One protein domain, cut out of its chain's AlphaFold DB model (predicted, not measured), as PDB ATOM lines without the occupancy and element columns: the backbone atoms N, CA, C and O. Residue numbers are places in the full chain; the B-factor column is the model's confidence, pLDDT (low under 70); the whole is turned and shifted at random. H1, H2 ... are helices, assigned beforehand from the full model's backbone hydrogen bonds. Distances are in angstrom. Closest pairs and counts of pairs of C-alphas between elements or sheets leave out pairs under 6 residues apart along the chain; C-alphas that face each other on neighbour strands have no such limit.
ATOM      1  N   PRO A  34      -2.798   5.585 -13.392       94.31
ATOM      2  CA  PRO A  34      -3.134   6.037 -12.040       94.31
ATOM      3  C   PRO A  34      -3.986   5.008 -11.282       94.31
ATOM      4  O   PRO A  34      -3.769   4.773 -10.096       94.31
ATOM      5  N   TYR A  35      -4.872   4.302 -11.987       95.56
ATOM      6  CA  TYR A  35      -5.731   3.258 -11.424       95.56
ATOM      7  C   TYR A  35      -5.003   1.989 -10.952       95.56
ATOM      8  O   TYR A  35      -5.533   1.265 -10.108       95.56
ATOM      9  N   ASP A  36      -3.797   1.723 -11.461       95.50
ATOM     10  CA  ASP A  36      -2.950   0.600 -11.035       95.50
ATOM     11  C   ASP A  36      -2.035   0.969  -9.861       95.50
ATOM     12  O   ASP A  36      -1.323   0.116  -9.325       95.50
ATOM     13  N   THR A  37      -2.029   2.241  -9.455       94.94
ATOM     14  CA  THR A  37      -1.194   2.705  -8.351       94.94
ATOM     15  C   THR A  37      -1.811   2.266  -7.019       94.94
ATOM     16  O   THR A  37      -2.989   2.546  -6.774       94.94
ATOM     17  N   PRO A  38      -1.050   1.577  -6.147       96.31
ATOM     18  CA  PRO A  38      -1.529   1.191  -4.827       96.31
ATOM     19  C   PRO A  38      -1.715   2.421  -3.939       96.31
ATOM     20  O   PRO A  38      -0.863   3.314  -3.904       96.31
ATOM     21  N   VAL A  39      -2.819   2.449  -3.199       96.62
ATOM     22  CA  VAL A  39      -3.127   3.520  -2.251       96.62
ATOM     23  C   VAL A  39      -2.365   3.296  -0.949       96.62
ATOM     24  O   VAL A  39      -2.403   2.211  -0.371       96.62
ATOM     25  N   LYS A  40      -1.682   4.339  -0.469       96.88
ATOM     26  CA  LYS A  40      -1.055   4.342   0.860       96.88
ATOM     27  C   LYS A  40      -2.055   4.874   1.878       96.88
ATOM     28  O   LYS A  40      -2.466   6.026   1.781       96.88
ATOM     29  N   ALA A  41      -2.452   4.037   2.827       96.75
ATOM     30  CA  ALA A  41      -3.480   4.344   3.813       96.75
ATOM     31  C   ALA A  41      -3.141   3.737   5.182       96.75
ATOM     32  O   ALA A  41      -3.970   3.066   5.785       96.75
ATOM     33  N   GLU A  42      -1.925   3.944   5.695       96.81
ATOM     34  CA  GLU A  42      -1.601   3.549   7.080       96.81
ATOM     35  C   GLU A  42      -2.331   4.442   8.100       96.81
ATOM     36  O   GLU A  42      -2.594   4.034   9.231       96.81
ATOM     37  N   SER A  43      -2.698   5.655   7.678       97.50
ATOM     38  CA  SER A  43      -3.532   6.604   8.410       97.50
ATOM     39  C   SER A  43      -4.479   7.348   7.461       97.50
ATOM     40  O   SER A  43      -4.330   7.292   6.236       97.50
ATOM     41  N   VAL A  44      -5.441   8.085   8.024       96.69
ATOM     42  CA  VAL A  44      -6.396   8.898   7.250       96.69
ATOM     43  C   VAL A  44      -5.676  10.015   6.498       96.69
ATOM     44  O   VAL A  44      -6.008  10.321   5.356       96.69
ATOM     45  N   GLU A  45      -4.659  10.606   7.115       97.94
ATOM     46  CA  GLU A  45      -3.837  11.652   6.516       97.94
ATOM     47  C   GLU A  45      -3.081  11.103   5.305       97.94
ATOM     48  O   GLU A  45      -3.099  11.724   4.243       97.94
ATOM     49  N   GLN A  46      -2.480   9.912   5.426       97.69
ATOM     50  CA  GLN A  46      -1.815   9.262   4.296       97.69
ATOM     51  C   GLN A  46      -2.795   8.924   3.170       97.69
ATOM     52  O   GLN A  46      -2.483   9.189   2.009       97.69
ATOM     53  N   LEU A  47      -3.987   8.416   3.505       97.62
ATOM     54  CA  LEU A  47      -5.041   8.150   2.526       97.62
ATOM     55  C   LEU A  47      -5.404   9.431   1.763       97.62
ATOM     56  O   LEU A  47      -5.367   9.444   0.534       97.62
ATOM     57  N   ASN A  48      -5.671  10.529   2.473       97.06
ATOM     58  CA  ASN A  48      -6.014  11.815   1.862       97.06
ATOM     59  C   ASN A  48      -4.892  12.347   0.962       97.06
ATOM     60  O   ASN A  48      -5.167  12.844  -0.132       97.06
ATOM     61  N   VAL A  49      -3.630  12.216   1.383       97.94
ATOM     62  CA  VAL A  49      -2.466  12.590   0.566       97.94
ATOM     63  C   VAL A  49      -2.374  11.713  -0.684       97.94
ATOM     64  O   VAL A  49      -2.165  12.235  -1.779       97.94
ATOM     65  N   SER A  50      -2.574  10.400  -0.546       96.81
ATOM     66  CA  SER A  50      -2.533   9.447  -1.659       96.81
ATOM     67  C   SER A  50      -3.622   9.746  -2.692       96.81
ATOM     68  O   SER A  50      -3.323   9.819  -3.884       96.81
ATOM     69  N   ILE A  51      -4.865   9.976  -2.257       96.56
ATOM     70  CA  ILE A  51      -5.975  10.337  -3.150       96.56
ATOM     71  C   ILE A  51      -5.730  11.700  -3.798       96.56
ATOM     72  O   ILE A  51      -5.873  11.825  -5.009       96.56
ATOM     73  N   SER A  52      -5.272  12.699  -3.037       96.19
ATOM     74  CA  SER A  52      -4.964  14.032  -3.579       96.19
ATOM     75  C   SER A  52      -3.860  13.996  -4.639       96.19
ATOM     76  O   SER A  52      -3.891  14.765  -5.598       96.19
ATOM     77  N   PHE A  53      -2.868  13.117  -4.478       96.12
ATOM     78  CA  PHE A  53      -1.816  12.916  -5.471       96.12
ATOM     79  C   PHE A  53      -2.358  12.275  -6.756       96.12
ATOM     80  O   PHE A  53      -2.034  12.740  -7.848       96.12
ATOM     81  N   LEU A  54      -3.204  11.249  -6.627       94.00
ATOM     82  CA  LEU A  54      -3.835  10.570  -7.763       94.00
ATOM     83  C   LEU A  54      -4.825  11.484  -8.495       94.00
ATOM     84  O   LEU A  54      -4.834  11.509  -9.720       94.00
ATOM     85  N   ALA A  55      -5.575  12.311  -7.764       93.19
ATOM     86  CA  ALA A  55      -6.532  13.270  -8.311       93.19
ATOM     87  C   ALA A  55      -5.892  14.295  -9.263       93.19
ATOM     88  O   ALA A  55      -6.553  14.792 -10.162       93.19
ATOM     89  N   ARG A  56      -4.590  14.589  -9.129       95.06
ATOM     90  CA  ARG A  56      -3.867  15.465 -10.077       95.06
ATOM     91  C   ARG A  56      -3.678  14.838 -11.458       95.06
ATOM     92  O   ARG A  56      -3.383  15.554 -12.407       95.06
ATOM     93  N   GLN A  57      -3.782  13.515 -11.545       95.00
ATOM     94  CA  GLN A  57      -3.643  12.744 -12.781       95.00
ATOM     95  C   GLN A  57      -5.002  12.325 -13.354       95.00
ATOM     96  O   GLN A  57      -5.054  11.780 -14.453       95.00
ATOM     97  N   LEU A  58      -6.081  12.554 -12.603       94.62
ATOM     98  CA  LEU A  58      -7.440  12.145 -12.929       94.62
ATOM     99  C   LEU A  58      -8.313  13.369 -13.209       94.62
ATOM    100  O   LEU A  58      -8.044  14.479 -12.750       94.62
ATOM    101  N   GLY A  59      -9.390  13.166 -13.960       94.38
ATOM    102  CA  GLY A  59     -10.412  14.186 -14.155       94.38
ATOM    103  C   GLY A  59     -11.231  14.450 -12.886       94.38
ATOM    104  O   GLY A  59     -11.270  13.649 -11.946       94.38
ATOM    105  N   ALA A  60     -11.967  15.565 -12.881       96.06
ATOM    106  CA  ALA A  60     -12.870  15.916 -11.781       96.06
ATOM    107  C   ALA A  60     -13.957  14.847 -11.551       96.06
ATOM    108  O   ALA A  60     -14.246  14.502 -10.407       96.06
ATOM    109  N   ALA A  61     -14.513  14.285 -12.631       96.62
ATOM    110  CA  ALA A  61     -15.540  13.244 -12.557       96.62
ATOM    111  C   ALA A  61     -15.020  11.949 -11.906       96.62
ATOM    112  O   ALA A  61     -15.675  11.389 -11.035       96.62
ATOM    113  N   GLU A  62     -13.815  11.512 -12.275       96.31
ATOM    114  CA  GLU A  62     -13.167  10.322 -11.705       96.31
ATOM    115  C   GLU A  62     -12.820  10.532 -10.229       96.31
ATOM    116  O   GLU A  62     -13.028   9.658  -9.392       96.31
ATOM    117  N   THR A  63     -12.344  11.730  -9.886       97.00
ATOM    118  CA  THR A  63     -12.055  12.093  -8.494       97.00
ATOM    119  C   THR A  63     -13.326  12.044  -7.642       97.00
ATOM    120  O   THR A  63     -13.318  11.478  -6.548       97.00
ATOM    121  N   GLN A  64     -14.439  12.575  -8.152       97.69
ATOM    122  CA  GLN A  64     -15.734  12.504  -7.476       97.69
ATOM    123  C   GLN A  64     -16.222  11.055  -7.318       97.69
ATOM    124  O   GLN A  64     -16.731  10.694  -6.257       97.69
ATOM    125  N   GLU A  65     -16.042  10.221  -8.341       97.44
ATOM    126  CA  GLU A  65     -16.378   8.795  -8.302       97.44
ATOM    127  C   GLU A  65     -15.584   8.055  -7.216       97.44
ATOM    128  O   GLU A  65     -16.165   7.304  -6.431       97.44
ATOM    129  N   ILE A  66     -14.281   8.325  -7.101       97.56
ATOM    130  CA  ILE A  66     -13.417   7.749  -6.062       97.56
ATOM    131  C   ILE A  66     -13.895   8.144  -4.665       97.56
ATOM    132  O   ILE A  66     -14.026   7.275  -3.801       97.56
ATOM    133  N   HIS A  67     -14.185   9.427  -4.433       97.69
ATOM    134  CA  HIS A  67     -14.703   9.882  -3.141       97.69
ATOM    135  C   HIS A  67     -16.041   9.219  -2.807       97.69
ATOM    136  O   HIS A  67     -16.196   8.683  -1.713       97.69
ATOM    137  N   ALA A  68     -16.960   9.146  -3.773       98.06
ATOM    138  CA  ALA A  68     -18.244   8.481  -3.585       98.06
ATOM    139  C   ALA A  68     -18.093   6.981  -3.269       98.06
ATOM    140  O   ALA A  68     -18.910   6.433  -2.531       98.06
ATOM    141  N   CYS A  69     -17.082   6.306  -3.823       98.25
ATOM    142  CA  CYS A  69     -16.775   4.908  -3.510       98.25
ATOM    143  C   CYS A  69     -16.167   4.748  -2.109       98.25
ATOM    144  O   CYS A  69     -16.554   3.839  -1.377       98.25
ATOM    145  N   LEU A  70     -15.256   5.640  -1.705       97.62
ATOM    146  CA  LEU A  70     -14.685   5.646  -0.353       97.62
ATOM    147  C   LEU A  70     -15.746   5.908   0.721       97.62
ATOM    148  O   LEU A  70     -15.727   5.257   1.767       97.62
ATOM    149  N   ASP A  71     -16.684   6.814   0.452       97.75
ATOM    150  CA  ASP A  71     -17.814   7.081   1.342       97.75
ATOM    151  C   ASP A  71     -18.723   5.857   1.473       97.75
ATOM    152  O   ASP A  71     -19.165   5.539   2.574       97.75
ATOM    153  N   GLU A  72     -18.944   5.107   0.392       97.75
ATOM    154  CA  GLU A  72     -19.713   3.862   0.456       97.75
ATOM    155  C   GLU A  72     -19.012   2.793   1.307       97.75
ATOM    156  O   GLU A  72     -19.641   2.166   2.160       97.75
ATOM    157  N   ILE A  73     -17.693   2.628   1.146       96.88
ATOM    158  CA  ILE A  73     -16.901   1.716   1.989       96.88
ATOM    159  C   ILE A  73     -17.014   2.134   3.459       96.88
ATOM    160  O   ILE A  73     -17.223   1.298   4.340       96.88
ATOM    161  N   ARG A  74     -16.927   3.438   3.737       96.12
ATOM    162  CA  ARG A  74     -17.100   3.988   5.084       96.12
ATOM    163  C   ARG A  74     -18.490   3.678   5.649       96.12
ATOM    164  O   ARG A  74     -18.576   3.252   6.799       96.12
ATOM    165  N   LEU A  75     -19.552   3.867   4.863       95.88
ATOM    166  CA  LEU A  75     -20.932   3.564   5.256       95.88
ATOM    167  C   LEU A  75     -21.120   2.074   5.568       95.88
ATOM    168  O   LEU A  75     -21.700   1.741   6.600       95.88
ATOM    169  N   SER A  76     -20.571   1.181   4.742       95.38
ATOM    170  CA  SER A  76     -20.601  -0.265   4.998       95.38
ATOM    171  C   SER A  76     -19.886  -0.626   6.308       95.38
ATOM    172  O   SER A  76     -20.420  -1.360   7.140       95.38
ATOM    173  N   LEU A  77     -18.717  -0.033   6.569       94.31
ATOM    174  CA  LEU A  77     -17.994  -0.246   7.827       94.31
ATOM    175  C   LEU A  77     -18.760   0.282   9.048       94.31
ATOM    176  O   LEU A  77     -18.700  -0.341  10.107       94.31
ATOM    177  N   MET A  78     -19.495   1.391   8.914       94.06
ATOM    178  CA  MET A  78     -20.380   1.898   9.972       94.06
ATOM    179  C   MET A  78     -21.500   0.907  10.301       94.06
ATOM    180  O   MET A  78     -21.796   0.695  11.476       94.06
ATOM    181  N   GLN A  79     -22.088   0.273   9.286       92.06
ATOM    182  CA  GLN A  79     -23.124  -0.746   9.477       92.06
ATOM    183  C   GLN A  79     -22.561  -2.009  10.150       92.06
ATOM    184  O   GLN A  79     -23.190  -2.546  11.057       92.06
ATOM    185  N   LEU A  80     -21.355  -2.446   9.767       89.75
ATOM    186  CA  LEU A  80     -20.731  -3.671  10.287       89.75
ATOM    187  C   LEU A  80     -20.122  -3.525  11.688       89.75
ATOM    188  O   LEU A  80     -20.139  -4.466  12.481       89.75
ATOM    189  N   GLN A  81     -19.518  -2.376  12.008       83.69
ATOM    190  CA  GLN A  81     -18.828  -2.187  13.289       83.69
ATOM    191  C   GLN A  81     -19.735  -1.678  14.417       83.69
ATOM    192  O   GLN A  81     -19.315  -1.716  15.577       83.69
ATOM    193  N   GLY A  82     -20.958  -1.238  14.110       80.44
ATOM    194  CA  GLY A  82     -21.891  -0.682  15.090       80.44
ATOM    195  C   GLY A  82     -21.411   0.657  15.663       80.44
ATOM    196  O   GLY A  82     -20.813   1.465  14.957       80.44
ATOM    197  N   ALA A  83     -21.640   0.893  16.962       66.69
ATOM    198  CA  ALA A  83     -21.343   2.154  17.666       66.69
ATOM    199  C   ALA A  83     -19.838   2.474  17.855       66.69
ATOM    200  O   ALA A  83     -19.466   3.263  18.726       66.69
ATOM    201  N   GLY A  84     -18.953   1.874  17.053       76.69
ATOM    202  CA  GLY A  84     -17.555   2.280  16.985       76.69
ATOM    203  C   GLY A  84     -17.468   3.739  16.538       76.69
ATOM    204  O   GLY A  84     -17.940   4.093  15.462       76.69
ATOM    205  N   GLY A  85     -16.889   4.605  17.370       91.44
ATOM    206  CA  GLY A  85     -16.768   6.028  17.051       91.44
ATOM    207  C   GLY A  85     -15.997   6.293  15.741       91.44
ATOM    208  O   GLY A  85     -15.311   5.405  15.226       91.44
ATOM    209  N   PRO A  86     -16.021   7.534  15.218       93.31
ATOM    210  CA  PRO A  86     -15.443   7.878  13.912       93.31
ATOM    211  C   PRO A  86     -13.985   7.438  13.701       93.31
ATOM    212  O   PRO A  86     -13.598   7.085  12.587       93.31
ATOM    213  N   ALA A  87     -13.176   7.416  14.765       93.75
ATOM    214  CA  ALA A  87     -11.784   6.970  14.721       93.75
ATOM    215  C   ALA A  87     -11.633   5.463  14.435       93.75
ATOM    216  O   ALA A  87     -10.708   5.069  13.723       93.75
ATOM    217  N   ALA A  88     -12.534   4.623  14.956       94.06
ATOM    218  CA  ALA A  88     -12.521   3.181  14.706       94.06
ATOM    219  C   ALA A  88     -12.882   2.875  13.246       94.06
ATOM    220  O   ALA A  88     -12.155   2.139  12.580       94.06
ATOM    221  N   ILE A  89     -13.917   3.543  12.726       94.94
ATOM    222  CA  ILE A  89     -14.333   3.451  11.317       94.94
ATOM    223  C   ILE A  89     -13.200   3.900  10.390       94.94
ATOM    224  O   ILE A  89     -12.874   3.211   9.431       94.94
ATOM    225  N   ASN A  90     -12.552   5.026  10.698       95.31
ATOM    226  CA  ASN A  90     -11.406   5.529   9.937       95.31
ATOM    227  C   ASN A  90     -10.248   4.527   9.888       95.31
ATOM    228  O   ASN A  90      -9.667   4.302   8.827       95.31
ATOM    229  N   ARG A  91      -9.919   3.911  11.030       95.38
ATOM    230  CA  ARG A  91      -8.876   2.886  11.111       95.38
ATOM    231  C   ARG A  91      -9.246   1.659  10.283       95.38
ATOM    232  O   ARG A  91      -8.404   1.155   9.549       95.38
ATOM    233  N   ALA A  92     -10.496   1.212  10.375       95.06
ATOM    234  CA  ALA A  92     -10.999   0.090   9.597       95.06
ATOM    235  C   ALA A  92     -10.962   0.384   8.091       95.06
ATOM    236  O   ALA A  92     -10.510  -0.459   7.322       95.06
ATOM    237  N   LEU A  93     -11.354   1.590   7.671       96.19
ATOM    238  CA  LEU A  93     -11.271   2.028   6.278       96.19
ATOM    239  C   LEU A  93      -9.830   1.944   5.776       96.19
ATOM    240  O   LEU A  93      -9.570   1.276   4.782       96.19
ATOM    241  N   CYS A  94      -8.897   2.555   6.512       96.56
ATOM    242  CA  CYS A  94      -7.465   2.524   6.216       96.56
ATOM    243  C   CYS A  94      -6.950   1.084   6.062       96.56
ATOM    244  O   CYS A  94      -6.339   0.753   5.052       96.56
ATOM    245  N   GLN A  95      -7.285   0.193   7.001       96.06
ATOM    246  CA  GLN A  95      -6.905  -1.224   6.948       96.06
ATOM    247  C   GLN A  95      -7.469  -1.971   5.732       96.06
ATOM    248  O   GLN A  95      -6.791  -2.849   5.206       96.06
ATOM    249  N   ASN A  96      -8.684  -1.639   5.287       94.56
ATOM    250  CA  ASN A  96      -9.317  -2.299   4.143       94.56
ATOM    251  C   ASN A  96      -8.749  -1.830   2.798       94.56
ATOM    252  O   ASN A  96      -8.716  -2.614   1.856       94.56
ATOM    253  N   VAL A  97      -8.310  -0.570   2.691       96.88
ATOM    254  CA  VAL A  97      -7.870   0.012   1.409       96.88
ATOM    255  C   VAL A  97      -6.351   0.110   1.255       96.88
ATOM    256  O   VAL A  97      -5.865   0.278   0.137       96.88
ATOM    257  N   ASN A  98      -5.584   0.012   2.344       97.44
ATOM    258  CA  ASN A  98      -4.130   0.147   2.297       97.44
ATOM    259  C   ASN A  98      -3.488  -0.925   1.407       97.44
ATOM    260  O   ASN A  98      -3.692  -2.122   1.595       97.44
ATOM    261  N   GLY A  99      -2.677  -0.483   0.449       96.31
ATOM    262  CA  GLY A  99      -1.986  -1.342  -0.508       96.31
ATOM    263  C   GLY A  99      -2.855  -1.836  -1.666       96.31
ATOM    264  O   GLY A  99      -2.305  -2.394  -2.618       96.31
ATOM    265  N   LEU A 100      -4.174  -1.608  -1.647       96.31
ATOM    266  CA  LEU A 100      -5.027  -1.937  -2.785       96.31
ATOM    267  C   LEU A 100      -4.798  -0.943  -3.930       96.31
ATOM    268  O   LEU A 100      -4.631   0.256  -3.684       96.31
ATOM    269  N   PRO A 101      -4.808  -1.406  -5.192       96.44
ATOM    270  CA  PRO A 101      -4.800  -0.498  -6.326       96.44
ATOM    271  C   PRO A 101      -6.119   0.278  -6.369       96.44
ATOM    272  O   PRO A 101      -7.179  -0.249  -6.016       96.44
ATOM    273  N   LEU A 102      -6.061   1.525  -6.835       96.12
ATOM    274  CA  LEU A 102      -7.219   2.421  -6.870       96.12
ATOM    275  C   LEU A 102      -8.424   1.808  -7.603       96.12
ATOM    276  O   LEU A 102      -9.556   1.944  -7.142       96.12
ATOM    277  N   LYS A 103      -8.191   1.058  -8.688       96.00
ATOM    278  CA  LYS A 103      -9.260   0.333  -9.395       96.00
ATOM    279  C   LYS A 103     -10.022  -0.661  -8.518       96.00
ATOM    280  O   LYS A 103     -11.235  -0.778  -8.653       96.00
ATOM    281  N   SER A 104      -9.342  -1.352  -7.607       96.00
ATOM    282  CA  SER A 104      -9.997  -2.312  -6.713       96.00
ATOM    283  C   SER A 104     -10.836  -1.598  -5.654       96.00
ATOM    284  O   SER A 104     -11.893  -2.097  -5.289       96.00
ATOM    285  N   ILE A 105     -10.417  -0.408  -5.212       96.62
ATOM    286  CA  ILE A 105     -11.182   0.421  -4.267       96.62
ATOM    287  C   ILE A 105     -12.471   0.937  -4.917       96.62
ATOM    288  O   ILE A 105     -13.535   0.865  -4.308       96.62
ATOM    289  N   VAL A 106     -12.395   1.422  -6.161       97.38
ATOM    290  CA  VAL A 106     -13.582   1.878  -6.907       97.38
ATOM    291  C   VAL A 106     -14.549   0.718  -7.153       97.38
ATOM    292  O   VAL A 106     -15.742   0.850  -6.889       97.38
ATOM    293  N   ALA A 107     -14.043  -0.442  -7.584       96.75
ATOM    294  CA  ALA A 107     -14.871  -1.634  -7.770       96.75
ATOM    295  C   ALA A 107     -15.573  -2.057  -6.467       96.75
ATOM    296  O   ALA A 107     -16.787  -2.251  -6.470       96.75
ATOM    297  N   LEU A 108     -14.835  -2.105  -5.351       96.19
ATOM    298  CA  LEU A 108     -15.384  -2.418  -4.030       96.19
ATOM    299  C   LEU A 108     -16.477  -1.423  -3.611       96.19
ATOM    300  O   LEU A 108     -17.521  -1.832  -3.114       96.19
ATOM    301  N   GLY A 109     -16.273  -0.121  -3.831       97.56
ATOM    302  CA  GLY A 109     -17.286   0.889  -3.515       97.56
ATOM    303  C   GLY A 109     -18.590   0.689  -4.293       97.56
ATOM    304  O   GLY A 109     -19.671   0.837  -3.727       97.56
ATOM    305  N   TYR A 110     -18.514   0.299  -5.566       98.06
ATOM    306  CA  TYR A 110     -19.703  -0.040  -6.351       98.06
ATOM    307  C   TYR A 110     -20.393  -1.319  -5.877       98.06
ATOM    308  O   TYR A 110     -21.620  -1.338  -5.804       98.06
ATOM    309  N   GLU A 111     -19.630  -2.362  -5.552       97.00
ATOM    310  CA  GLU A 111     -20.165  -3.617  -5.007       97.00
ATOM    311  C   GLU A 111     -20.942  -3.351  -3.710       97.00
ATOM    312  O   GLU A 111     -22.126  -3.667  -3.627       97.00
ATOM    313  N   LEU A 112     -20.338  -2.629  -2.762       96.50
ATOM    314  CA  LEU A 112     -20.989  -2.263  -1.501       96.50
ATOM    315  C   LEU A 112     -22.231  -1.385  -1.706       96.50
ATOM    316  O   LEU A 112     -23.224  -1.536  -0.991       96.50
ATOM    317  N   ARG A 113     -22.214  -0.486  -2.699       98.00
ATOM    318  CA  ARG A 113     -23.383   0.332  -3.047       98.00
ATOM    319  C   ARG A 113     -24.534  -0.527  -3.549       98.00
ATOM    320  O   ARG A 113     -25.679  -0.269  -3.181       98.00
ATOM    321  N   ILE A 114     -24.241  -1.490  -4.421       97.69
ATOM    322  CA  ILE A 114     -25.238  -2.415  -4.963       97.69
ATOM    323  C   ILE A 114     -25.848  -3.218  -3.817       97.69
ATOM    324  O   ILE A 114     -27.067  -3.208  -3.679       97.69
ATOM    325  N   ASP A 115     -25.019  -3.801  -2.952       96.81
ATOM    326  CA  ASP A 115     -25.478  -4.599  -1.813       96.81
ATOM    327  C   ASP A 115     -26.371  -3.778  -0.870       96.81
ATOM    328  O   ASP A 115     -27.469  -4.209  -0.509       96.81
ATOM    329  N   ARG A 116     -25.960  -2.549  -0.520       97.56
ATOM    330  CA  ARG A 116     -26.768  -1.652   0.323       97.56
ATOM    331  C   ARG A 116     -28.114  -1.321  -0.324       97.56
ATOM    332  O   ARG A 116     -29.135  -1.305   0.361       97.56
ATOM    333  N   LEU A 117     -28.135  -1.034  -1.626       97.88
ATOM    334  CA  LEU A 117     -29.374  -0.732  -2.347       97.88
ATOM    335  C   LEU A 117     -30.284  -1.962  -2.468       97.88
ATOM    336  O   LEU A 117     -31.503  -1.817  -2.408       97.88
ATOM    337  N   GLU A 118     -29.726  -3.163  -2.614       98.00
ATOM    338  CA  GLU A 118     -30.498  -4.410  -2.622       98.00
ATOM    339  C   GLU A 118     -31.132  -4.698  -1.251       98.00
ATOM    340  O   GLU A 118     -32.294  -5.105  -1.191       98.00
ATOM    341  N   GLN A 119     -30.438  -4.392  -0.151       96.69
ATOM    342  CA  GLN A 119     -31.011  -4.446   1.200       96.69
ATOM    343  C   GLN A 119     -32.125  -3.404   1.398       96.69
ATOM    344  O   GLN A 119     -33.197  -3.731   1.910       96.69
ATOM    345  N   GLU A 120     -31.909  -2.161   0.952       97.25
ATOM    346  CA  GLU A 120     -32.910  -1.082   0.996       97.25
ATOM    347  C   GLU A 120     -34.167  -1.461   0.194       97.25
ATOM    348  O   GLU A 120     -35.296  -1.289   0.661       97.25
ATOM    349  N   LYS A 121     -33.972  -2.068  -0.984       98.00
ATOM    350  CA  LYS A 121     -35.041  -2.633  -1.811       98.00
ATOM    351  C   LYS A 121     -35.821  -3.713  -1.065       98.00
ATOM    352  O   LYS A 121     -37.048  -3.674  -1.081       98.00
ATOM    353  N   ALA A 122     -35.135  -4.676  -0.449       98.00
ATOM    354  CA  ALA A 122     -35.782  -5.771   0.269       98.00
ATOM    355  C   ALA A 122     -36.674  -5.246   1.407       98.00
ATOM    356  O   ALA A 122     -37.852  -5.594   1.468       98.00
ATOM    357  N   ALA A 123     -36.154  -4.323   2.222       97.50
ATOM    358  CA  ALA A 123     -36.913  -3.697   3.305       97.50
ATOM    359  C   ALA A 123     -38.159  -2.945   2.797       97.50
ATOM    360  O   ALA A 123     -39.242  -3.065   3.370       97.50
ATOM    361  N   LEU A 124     -38.039  -2.201   1.691       97.81
ATOM    362  CA  LEU A 124     -39.165  -1.465   1.110       97.81
ATOM    363  C   LEU A 124     -40.233  -2.395   0.510       97.81
ATOM    364  O   LEU A 124     -41.427  -2.105   0.593       97.81
ATOM    365  N   VAL A 125     -39.821  -3.520  -0.079       98.38
ATOM    366  CA  VAL A 125     -40.746  -4.544  -0.589       98.38
ATOM    367  C   VAL A 125     -41.556  -5.162   0.553       98.38
ATOM    368  O   VAL A 125     -42.771  -5.317   0.417       98.38
ATOM    369  N   GLU A 126     -40.921  -5.476   1.682       98.06
ATOM    370  CA  GLU A 126     -41.606  -5.996   2.872       98.06
ATOM    371  C   GLU A 126     -42.607  -4.988   3.451       98.06
ATOM    372  O   GLU A 126     -43.759  -5.335   3.728       98.06
ATOM    373  N   ASP A 127     -42.206  -3.723   3.569       97.88
ATOM    374  CA  ASP A 127     -43.061  -2.636   4.052       97.88
ATOM    375  C   ASP A 127     -44.270  -2.383   3.127       97.88
ATOM    376  O   ASP A 127     -45.407  -2.240   3.595       97.88
ATOM    377  N   LEU A 128     -44.080  -2.420   1.804       98.06
ATOM    378  CA  LEU A 128     -45.187  -2.368   0.845       98.06
ATOM    379  C   LEU A 128     -46.122  -3.572   0.991       98.06
ATOM    380  O   LEU A 128     -47.342  -3.397   1.025       98.06
ATOM    381  N   ALA A 129     -45.578  -4.784   1.125       98.19
ATOM    382  CA  ALA A 129     -46.377  -5.991   1.324       98.19
ATOM    383  C   ALA A 129     -47.208  -5.924   2.618       98.19
ATOM    384  O   ALA A 129     -48.353  -6.385   2.645       98.19
ATOM    385  N   TYR A 130     -46.669  -5.316   3.677       98.00
ATOM    386  CA  TYR A 130     -47.412  -5.018   4.899       98.00
ATOM    387  C   TYR A 130     -48.547  -4.014   4.641       98.00
ATOM    388  O   TYR A 130     -49.704  -4.294   4.967       98.00
ATOM    389  N   LYS A 131     -48.267  -2.888   3.973       96.56
ATOM    390  CA  LYS A 131     -49.274  -1.862   3.632       96.56
ATOM    391  C   LYS A 131     -50.387  -2.384   2.726       96.56
ATOM    392  O   LYS A 131     -51.526  -1.929   2.834       96.56
ATOM    393  N   GLU A 132     -50.110  -3.352   1.857       96.62
ATOM    394  CA  GLU A 132     -51.142  -3.990   1.030       96.62
ATOM    395  C   GLU A 132     -52.152  -4.810   1.845       96.62
ATOM    396  O   GLU A 132     -53.316  -4.936   1.447       96.62
ATOM    397  N   LYS A 133     -51.753  -5.307   3.019       97.56
ATOM    398  CA  LYS A 133     -52.632  -6.049   3.934       97.56
ATOM    399  C   LYS A 133     -53.477  -5.135   4.822       97.56
ATOM    400  O   LYS A 133     -54.506  -5.582   5.324       97.56
ATOM    401  N   LEU A 134     -53.094  -3.868   4.987       96.44
ATOM    402  CA  LEU A 134     -53.847  -2.916   5.802       96.44
ATOM    403  C   LEU A 134     -55.229  -2.629   5.200       96.44
ATOM    404  O   LEU A 134     -55.416  -2.560   3.979       96.44
ATOM    405  N   ARG A 135     -56.213  -2.474   6.084       96.00
ATOM    406  CA  ARG A 135     -57.594  -2.106   5.769       96.00
ATOM    407  C   ARG A 135     -57.999  -0.966   6.692       96.00
ATOM    408  O   ARG A 135     -57.624  -0.967   7.861       96.00
ATOM    409  N   THR A 136     -58.734  -0.001   6.159       96.50
ATOM    410  CA  THR A 136     -59.295   1.104   6.938       96.50
ATOM    411  C   THR A 136     -60.725   0.778   7.347       96.50
ATOM    412  O   THR A 136     -61.376  -0.078   6.739       96.50
ATOM    413  N   SER A 137     -61.213   1.440   8.393       95.12
ATOM    414  CA  SER A 137     -62.597   1.290   8.838       95.12
ATOM    415  C   SER A 137     -63.580   1.721   7.740       95.12
ATOM    416  O   SER A 137     -63.285   2.656   6.986       95.12
ATOM    417  N   PRO A 138     -64.767   1.094   7.643       94.50
ATOM    418  CA  PRO A 138     -65.804   1.535   6.717       94.50
ATOM    419  C   PRO A 138     -66.153   3.016   6.932       94.50
ATOM    420  O   PRO A 138     -66.413   3.436   8.056       94.50
ATOM    421  N   GLY A 139     -66.152   3.803   5.854       96.12
ATOM    422  CA  GLY A 139     -66.456   5.240   5.889       96.12
ATOM    423  C   GLY A 139     -65.273   6.163   6.212       96.12
ATOM    424  O   GLY A 139     -65.405   7.371   6.035       96.12
ATOM    425  N   ASP A 140     -64.110   5.632   6.610       97.06
ATOM    426  CA  ASP A 140     -62.901   6.433   6.845       97.06
ATOM    427  C   ASP A 140     -62.145   6.702   5.533       97.06
ATOM    428  O   ASP A 140     -61.183   6.019   5.162       97.06
ATOM    429  N   THR A 141     -62.632   7.696   4.790       97.06
ATOM    430  CA  THR A 141     -62.068   8.108   3.497       97.06
ATOM    431  C   THR A 141     -60.689   8.746   3.641       97.06
ATOM    432  O   THR A 141     -59.833   8.517   2.788       97.06
ATOM    433  N   ALA A 142     -60.440   9.486   4.726       97.19
ATOM    434  CA  ALA A 142     -59.163  10.151   4.968       97.19
ATOM    435  C   ALA A 142     -58.030   9.128   5.115       97.19
ATOM    436  O   ALA A 142     -57.045   9.190   4.375       97.19
ATOM    437  N   SER A 143     -58.203   8.129   5.987       96.56
ATOM    438  CA  SER A 143     -57.208   7.065   6.151       96.56
ATOM    439  C   SER A 143     -57.034   6.244   4.874       96.56
ATOM    440  O   SER A 143     -55.915   5.839   4.552       96.56
ATOM    441  N   ALA A 144     -58.115   6.006   4.122       97.00
ATOM    442  CA  ALA A 144     -58.050   5.263   2.863       97.00
ATOM    443  C   ALA A 144     -57.196   5.999   1.818       97.00
ATOM    444  O   ALA A 144     -56.331   5.387   1.185       97.00
ATOM    445  N   THR A 145     -57.384   7.315   1.678       97.56
ATOM    446  CA  THR A 145     -56.574   8.159   0.792       97.56
ATOM    447  C   THR A 145     -55.117   8.205   1.243       97.56
ATOM    448  O   THR A 145     -54.221   8.026   0.418       97.56
ATOM    449  N   THR A 146     -54.849   8.371   2.542       97.50
ATOM    450  CA  THR A 146     -53.478   8.349   3.069       97.50
ATOM    451  C   THR A 146     -52.790   7.016   2.785       97.50
ATOM    452  O   THR A 146     -51.665   7.007   2.287       97.50
ATOM    453  N   LEU A 147     -53.457   5.884   3.032       97.25
ATOM    454  CA  LEU A 147     -52.897   4.561   2.755       97.25
ATOM    455  C   LEU A 147     -52.630   4.355   1.255       97.25
ATOM    456  O   LEU A 147     -51.586   3.812   0.894       97.25
ATOM    457  N   ALA A 148     -53.533   4.807   0.381       97.75
ATOM    458  CA  ALA A 148     -53.322   4.764  -1.065       97.75
ATOM    459  C   ALA A 148     -52.093   5.589  -1.485       97.75
ATOM    460  O   ALA A 148     -51.243   5.089  -2.222       97.75
ATOM    461  N   ASN A 149     -51.943   6.803  -0.949       98.00
ATOM    462  CA  ASN A 149     -50.792   7.664  -1.227       98.00
ATOM    463  C   ASN A 149     -49.477   7.043  -0.740       98.00
ATOM    464  O   ASN A 149     -48.491   7.049  -1.472       98.00
ATOM    465  N   LEU A 150     -49.461   6.444   0.455       97.94
ATOM    466  CA  LEU A 150     -48.277   5.749   0.975       97.94
ATOM    467  C   LEU A 150     -47.844   4.587   0.068       97.94
ATOM    468  O   LEU A 150     -46.647   4.374  -0.117       97.94
ATOM    469  N   LYS A 151     -48.798   3.854  -0.521       98.00
ATOM    470  CA  LYS A 151     -48.503   2.788  -1.493       98.00
ATOM    471  C   LYS A 151     -47.918   3.345  -2.790       98.00
ATOM    472  O   LYS A 151     -46.966   2.766  -3.305       98.00
ATOM    473  N   ILE A 152     -48.461   4.450  -3.306       98.19
ATOM    474  CA  ILE A 152     -47.945   5.112  -4.517       98.19
ATOM    475  C   ILE A 152     -46.499   5.561  -4.291       98.19
ATOM    476  O   ILE A 152     -45.612   5.130  -5.022       98.19
ATOM    477  N   VAL A 153     -46.246   6.321  -3.220       98.19
ATOM    478  CA  VAL A 153     -44.900   6.809  -2.879       98.19
ATOM    479  C   VAL A 153     -43.916   5.651  -2.697       98.19
ATOM    480  O   VAL A 153     -42.798   5.714  -3.200       98.19
ATOM    481  N   GLY A 154     -44.324   4.570  -2.025       97.56
ATOM    482  CA  GLY A 154     -43.463   3.400  -1.856       97.56
ATOM    483  C   GLY A 154     -43.118   2.711  -3.183       97.56
ATOM    484  O   GLY A 154     -41.974   2.308  -3.380       97.56
ATOM    485  N   ARG A 155     -44.061   2.616  -4.131       98.25
ATOM    486  CA  ARG A 155     -43.791   2.055  -5.471       98.25
ATOM    487  C   ARG A 155     -42.843   2.942  -6.281       98.25
ATOM    488  O   ARG A 155     -41.914   2.417  -6.884       98.25
ATOM    489  N   GLU A 156     -43.021   4.261  -6.236       98.31
ATOM    490  CA  GLU A 156     -42.104   5.211  -6.884       98.31
ATOM    491  C   GLU A 156     -40.688   5.144  -6.289       98.31
ATOM    492  O   GLU A 156     -39.691   5.228  -7.005       98.31
ATOM    493  N   GLN A 157     -40.571   4.990  -4.967       98.12
ATOM    494  CA  GLN A 157     -39.278   4.789  -4.306       98.12
ATOM    495  C   GLN A 157     -38.626   3.469  -4.733       98.12
ATOM    496  O   GLN A 157     -37.423   3.443  -4.992       98.12
ATOM    497  N   LEU A 158     -39.410   2.396  -4.854       98.19
ATOM    498  CA  LEU A 158     -38.926   1.093  -5.303       98.19
ATOM    499  C   LEU A 158     -38.384   1.150  -6.738       98.19
ATOM    500  O   LEU A 158     -37.322   0.591  -7.010       98.19
ATOM    501  N   GLU A 159     -39.077   1.846  -7.639       98.44
ATOM    502  CA  GLU A 159     -38.609   2.098  -9.008       98.44
ATOM    503  C   GLU A 159     -37.269   2.846  -9.005       98.44
ATOM    504  O   GLU A 159     -36.287   2.352  -9.556       98.44
ATOM    505  N   LYS A 160     -37.165   3.949  -8.250       98.38
ATOM    506  CA  LYS A 160     -35.911   4.713  -8.114       98.38
ATOM    507  C   LYS A 160     -34.754   3.876  -7.568       98.38
ATOM    508  O   LYS A 160     -33.610   4.068  -7.979       98.38
ATOM    509  N   ILE A 161     -35.008   2.975  -6.617       98.00
ATOM    510  CA  ILE A 161     -33.969   2.079  -6.092       98.00
ATOM    511  C   ILE A 161     -33.530   1.081  -7.169       98.00
ATOM    512  O   ILE A 161     -32.327   0.886  -7.342       98.00
ATOM    513  N   ASN A 162     -34.465   0.495  -7.923       98.44
ATOM    514  CA  ASN A 162     -34.131  -0.406  -9.031       98.44
ATOM    515  C   ASN A 162     -33.256   0.288 -10.081       98.44
ATOM    516  O   ASN A 162     -32.216  -0.260 -10.451       98.44
ATOM    517  N   ASP A 163     -33.611   1.512 -10.479       98.50
ATOM    518  CA  ASP A 163     -32.826   2.297 -11.436       98.50
ATOM    519  C   ASP A 163     -31.403   2.546 -10.926       98.50
ATOM    520  O   ASP A 163     -30.426   2.385 -11.658       98.50
ATOM    521  N   ARG A 164     -31.254   2.900  -9.643       98.12
ATOM    522  CA  ARG A 164     -29.940   3.125  -9.018       98.12
ATOM    523  C   ARG A 164     -29.100   1.848  -8.954       98.12
ATOM    524  O   ARG A 164     -27.884   1.925  -9.153       98.12
ATOM    525  N   ILE A 165     -29.717   0.692  -8.689       98.00
ATOM    526  CA  ILE A 165     -29.041  -0.615  -8.721       98.00
ATOM    527  C   ILE A 165     -28.544  -0.900 -10.138       98.00
ATOM    528  O   ILE A 165     -27.369  -1.217 -10.322       98.00
ATOM    529  N   GLU A 166     -29.407  -0.753 -11.144       98.25
ATOM    530  CA  GLU A 166     -29.057  -1.025 -12.538       98.25
ATOM    531  C   GLU A 166     -27.949  -0.088 -13.039       98.25
ATOM    532  O   GLU A 166     -26.971  -0.548 -13.631       98.25
ATOM    533  N   GLN A 167     -28.044   1.212 -12.745       98.00
ATOM    534  CA  GLN A 167     -27.005   2.191 -13.077       98.00
ATOM    535  C   GLN A 167     -25.662   1.840 -12.424       98.00
ATOM    536  O   GLN A 167     -24.624   1.902 -13.085       98.00
ATOM    537  N   SER A 168     -25.674   1.428 -11.153       97.62
ATOM    538  CA  SER A 168     -24.456   1.029 -10.434       97.62
ATOM    539  C   SER A 168     -23.837  -0.239 -11.032       97.62
ATOM    540  O   SER A 168     -22.627  -0.276 -11.243       97.62
ATOM    541  N   LYS A 169     -24.657  -1.242 -11.388       97.69
ATOM    542  CA  LYS A 169     -24.209  -2.477 -12.060       97.69
ATOM    543  C   LYS A 169     -23.588  -2.182 -13.426       97.69
ATOM    544  O   LYS A 169     -22.451  -2.576 -13.671       97.69
ATOM    545  N   LYS A 170     -24.275  -1.407 -14.273       97.81
ATOM    546  CA  LYS A 170     -23.760  -0.991 -15.591       97.81
ATOM    547  C   LYS A 170     -22.439  -0.239 -15.474       97.81
ATOM    548  O   LYS A 170     -21.506  -0.505 -16.231       97.81
ATOM    549  N   ARG A 171     -22.335   0.698 -14.523       97.62
ATOM    550  CA  ARG A 171     -21.104   1.468 -14.325       97.62
ATOM    551  C   ARG A 171     -19.955   0.590 -13.830       97.62
ATOM    552  O   ARG A 171     -18.857   0.720 -14.362       97.62
ATOM    553  N   LEU A 172     -20.206  -0.327 -12.893       96.69
ATOM    554  CA  LEU A 172     -19.215  -1.299 -12.421       96.69
ATOM    555  C   LEU A 172     -18.718  -2.210 -13.551       96.69
ATOM    556  O   LEU A 172     -17.517  -2.437 -13.672       96.69
ATOM    557  N   GLU A 173     -19.611  -2.714 -14.402       95.94
ATOM    558  CA  GLU A 173     -19.234  -3.538 -15.557       95.94
ATOM    559  C   GLU A 173     -18.374  -2.760 -16.556       95.94
ATOM    560  O   GLU A 173     -17.296  -3.230 -16.931       95.94
ATOM    561  N   ALA A 174     -18.793  -1.546 -16.925       95.94
ATOM    562  CA  ALA A 174     -18.015  -0.669 -17.796       95.94
ATOM    563  C   ALA A 174     -16.634  -0.358 -17.196       95.94
ATOM    564  O   ALA A 174     -15.621  -0.409 -17.892       95.94
ATOM    565  N   PHE A 175     -16.576  -0.102 -15.888       95.56
ATOM    566  CA  PHE A 175     -15.331   0.136 -15.166       95.56
ATOM    567  C   PHE A 175     -14.410  -1.096 -15.181       95.56
ATOM    568  O   PHE A 175     -13.213  -0.984 -15.454       95.56
ATOM    569  N   ARG A 176     -14.958  -2.298 -14.953       95.12
ATOM    570  CA  ARG A 176     -14.198  -3.556 -15.009       95.12
ATOM    571  C   ARG A 176     -13.611  -3.814 -16.397       95.12
ATOM    572  O   ARG A 176     -12.454  -4.228 -16.482       95.12
ATOM    573  N   GLN A 177     -14.375  -3.533 -17.454       94.38
ATOM    574  CA  GLN A 177     -13.908  -3.619 -18.842       94.38
ATOM    575  C   GLN A 177     -12.798  -2.597 -19.124       94.38
ATOM    576  O   GLN A 177     -11.753  -2.963 -19.651       94.38
ATOM    577  N   GLN A 178     -12.984  -1.339 -18.710       94.12
ATOM    578  CA  GLN A 178     -12.015  -0.257 -18.916       94.12
ATOM    579  C   GLN A 178     -10.659  -0.532 -18.242       94.12
ATOM    580  O   GLN A 178      -9.615  -0.181 -18.791       94.12
ATOM    581  N   HIS A 179     -10.658  -1.167 -17.067       93.44
ATOM    582  CA  HIS A 179      -9.449  -1.372 -16.258       93.44
ATOM    583  C   HIS A 179      -8.927  -2.815 -16.236       93.44
ATOM    584  O   HIS A 179      -8.076  -3.144 -15.401       93.44
ATOM    585  N   ASN A 180      -9.414  -3.669 -17.146       90.00
ATOM    586  CA  ASN A 180      -9.039  -5.082 -17.253       90.00
ATOM    587  C   ASN A 180      -9.065  -5.802 -15.893       90.00
ATOM    588  O   ASN A 180      -8.148  -6.551 -15.546       90.00
TER     589      ASN A 180
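What this domain is: This is residues 34 to 180 of the 196 residues of an uncharacterized protein of Opitutaceae bacterium TSB47 (UniProt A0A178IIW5). A long hairpin of two helices, H4 and H5, makes the length of this model, and a small head of three shorter helices, H1, H2 and H3, sits at the end away from its turn. H2 joins head to hairpin, crossing H4 at residues 105 to 116, while residues 137 to 142 stick out at the hairpin's turn. The printed part has 147 residues with five named helices, H1 to H5 in order, and no named strand; the class is all helix. The whole is loose, with a radius of gyration of the C-alphas of 20.4 A and spans of 66 by 36 by 21 A.

How they stand to each other: Begin with H1, residues 44 to 55, which touches H3, residues 86 to 97, through its residues 44 to 47 alone; the closest C-alphas, of Val 44 and Cys 94, are 6.5 A apart. H2, residues 60 to 81, is close to H1 but not clearly touching, with 1 pair of C-alphas within 8 A. H2 touches H3 with residues 73 to 81 alone, closest at the C-alphas of Arg 74 and Leu 93, 6.3 A. Look next at Cys 69 and Gly 109, whose C-alphas, 4.1 A apart, are the closest of H2 and H4, residues 102 to 133; these touch at a steep tilt of 59 degrees. H4 and H5, residues 141 to 178, form a helical hairpin at a shallow tilt of 21 degrees, opposite ways; the C-alphas of Ile 114 and Ile 165 come closest, 5.6 A. H5 is apart from H1, H2 and H3. Every O i to N i+4 pair is within hydrogen-bond range in H1, H2, H3 and H5, and 27 of 28 in H4.

Where its parts are: Find C-alpha 44 at (-6.396, 8.898, 7.250), where H1 begins. H2 runs 31.5 A; H4 starts at (-7.219, 2.421, -6.870) and runs 47.4 A. H5 runs 55.5 A to C-alpha 178 at (-12.015, -0.257, -18.916).

The domain as a whole: The C-alphas farthest apart, of Thr 37 and Gly 139, are 66.8 A apart. The printed part has no cut, and no link is long. Residue 83 alone has a pLDDT under 70.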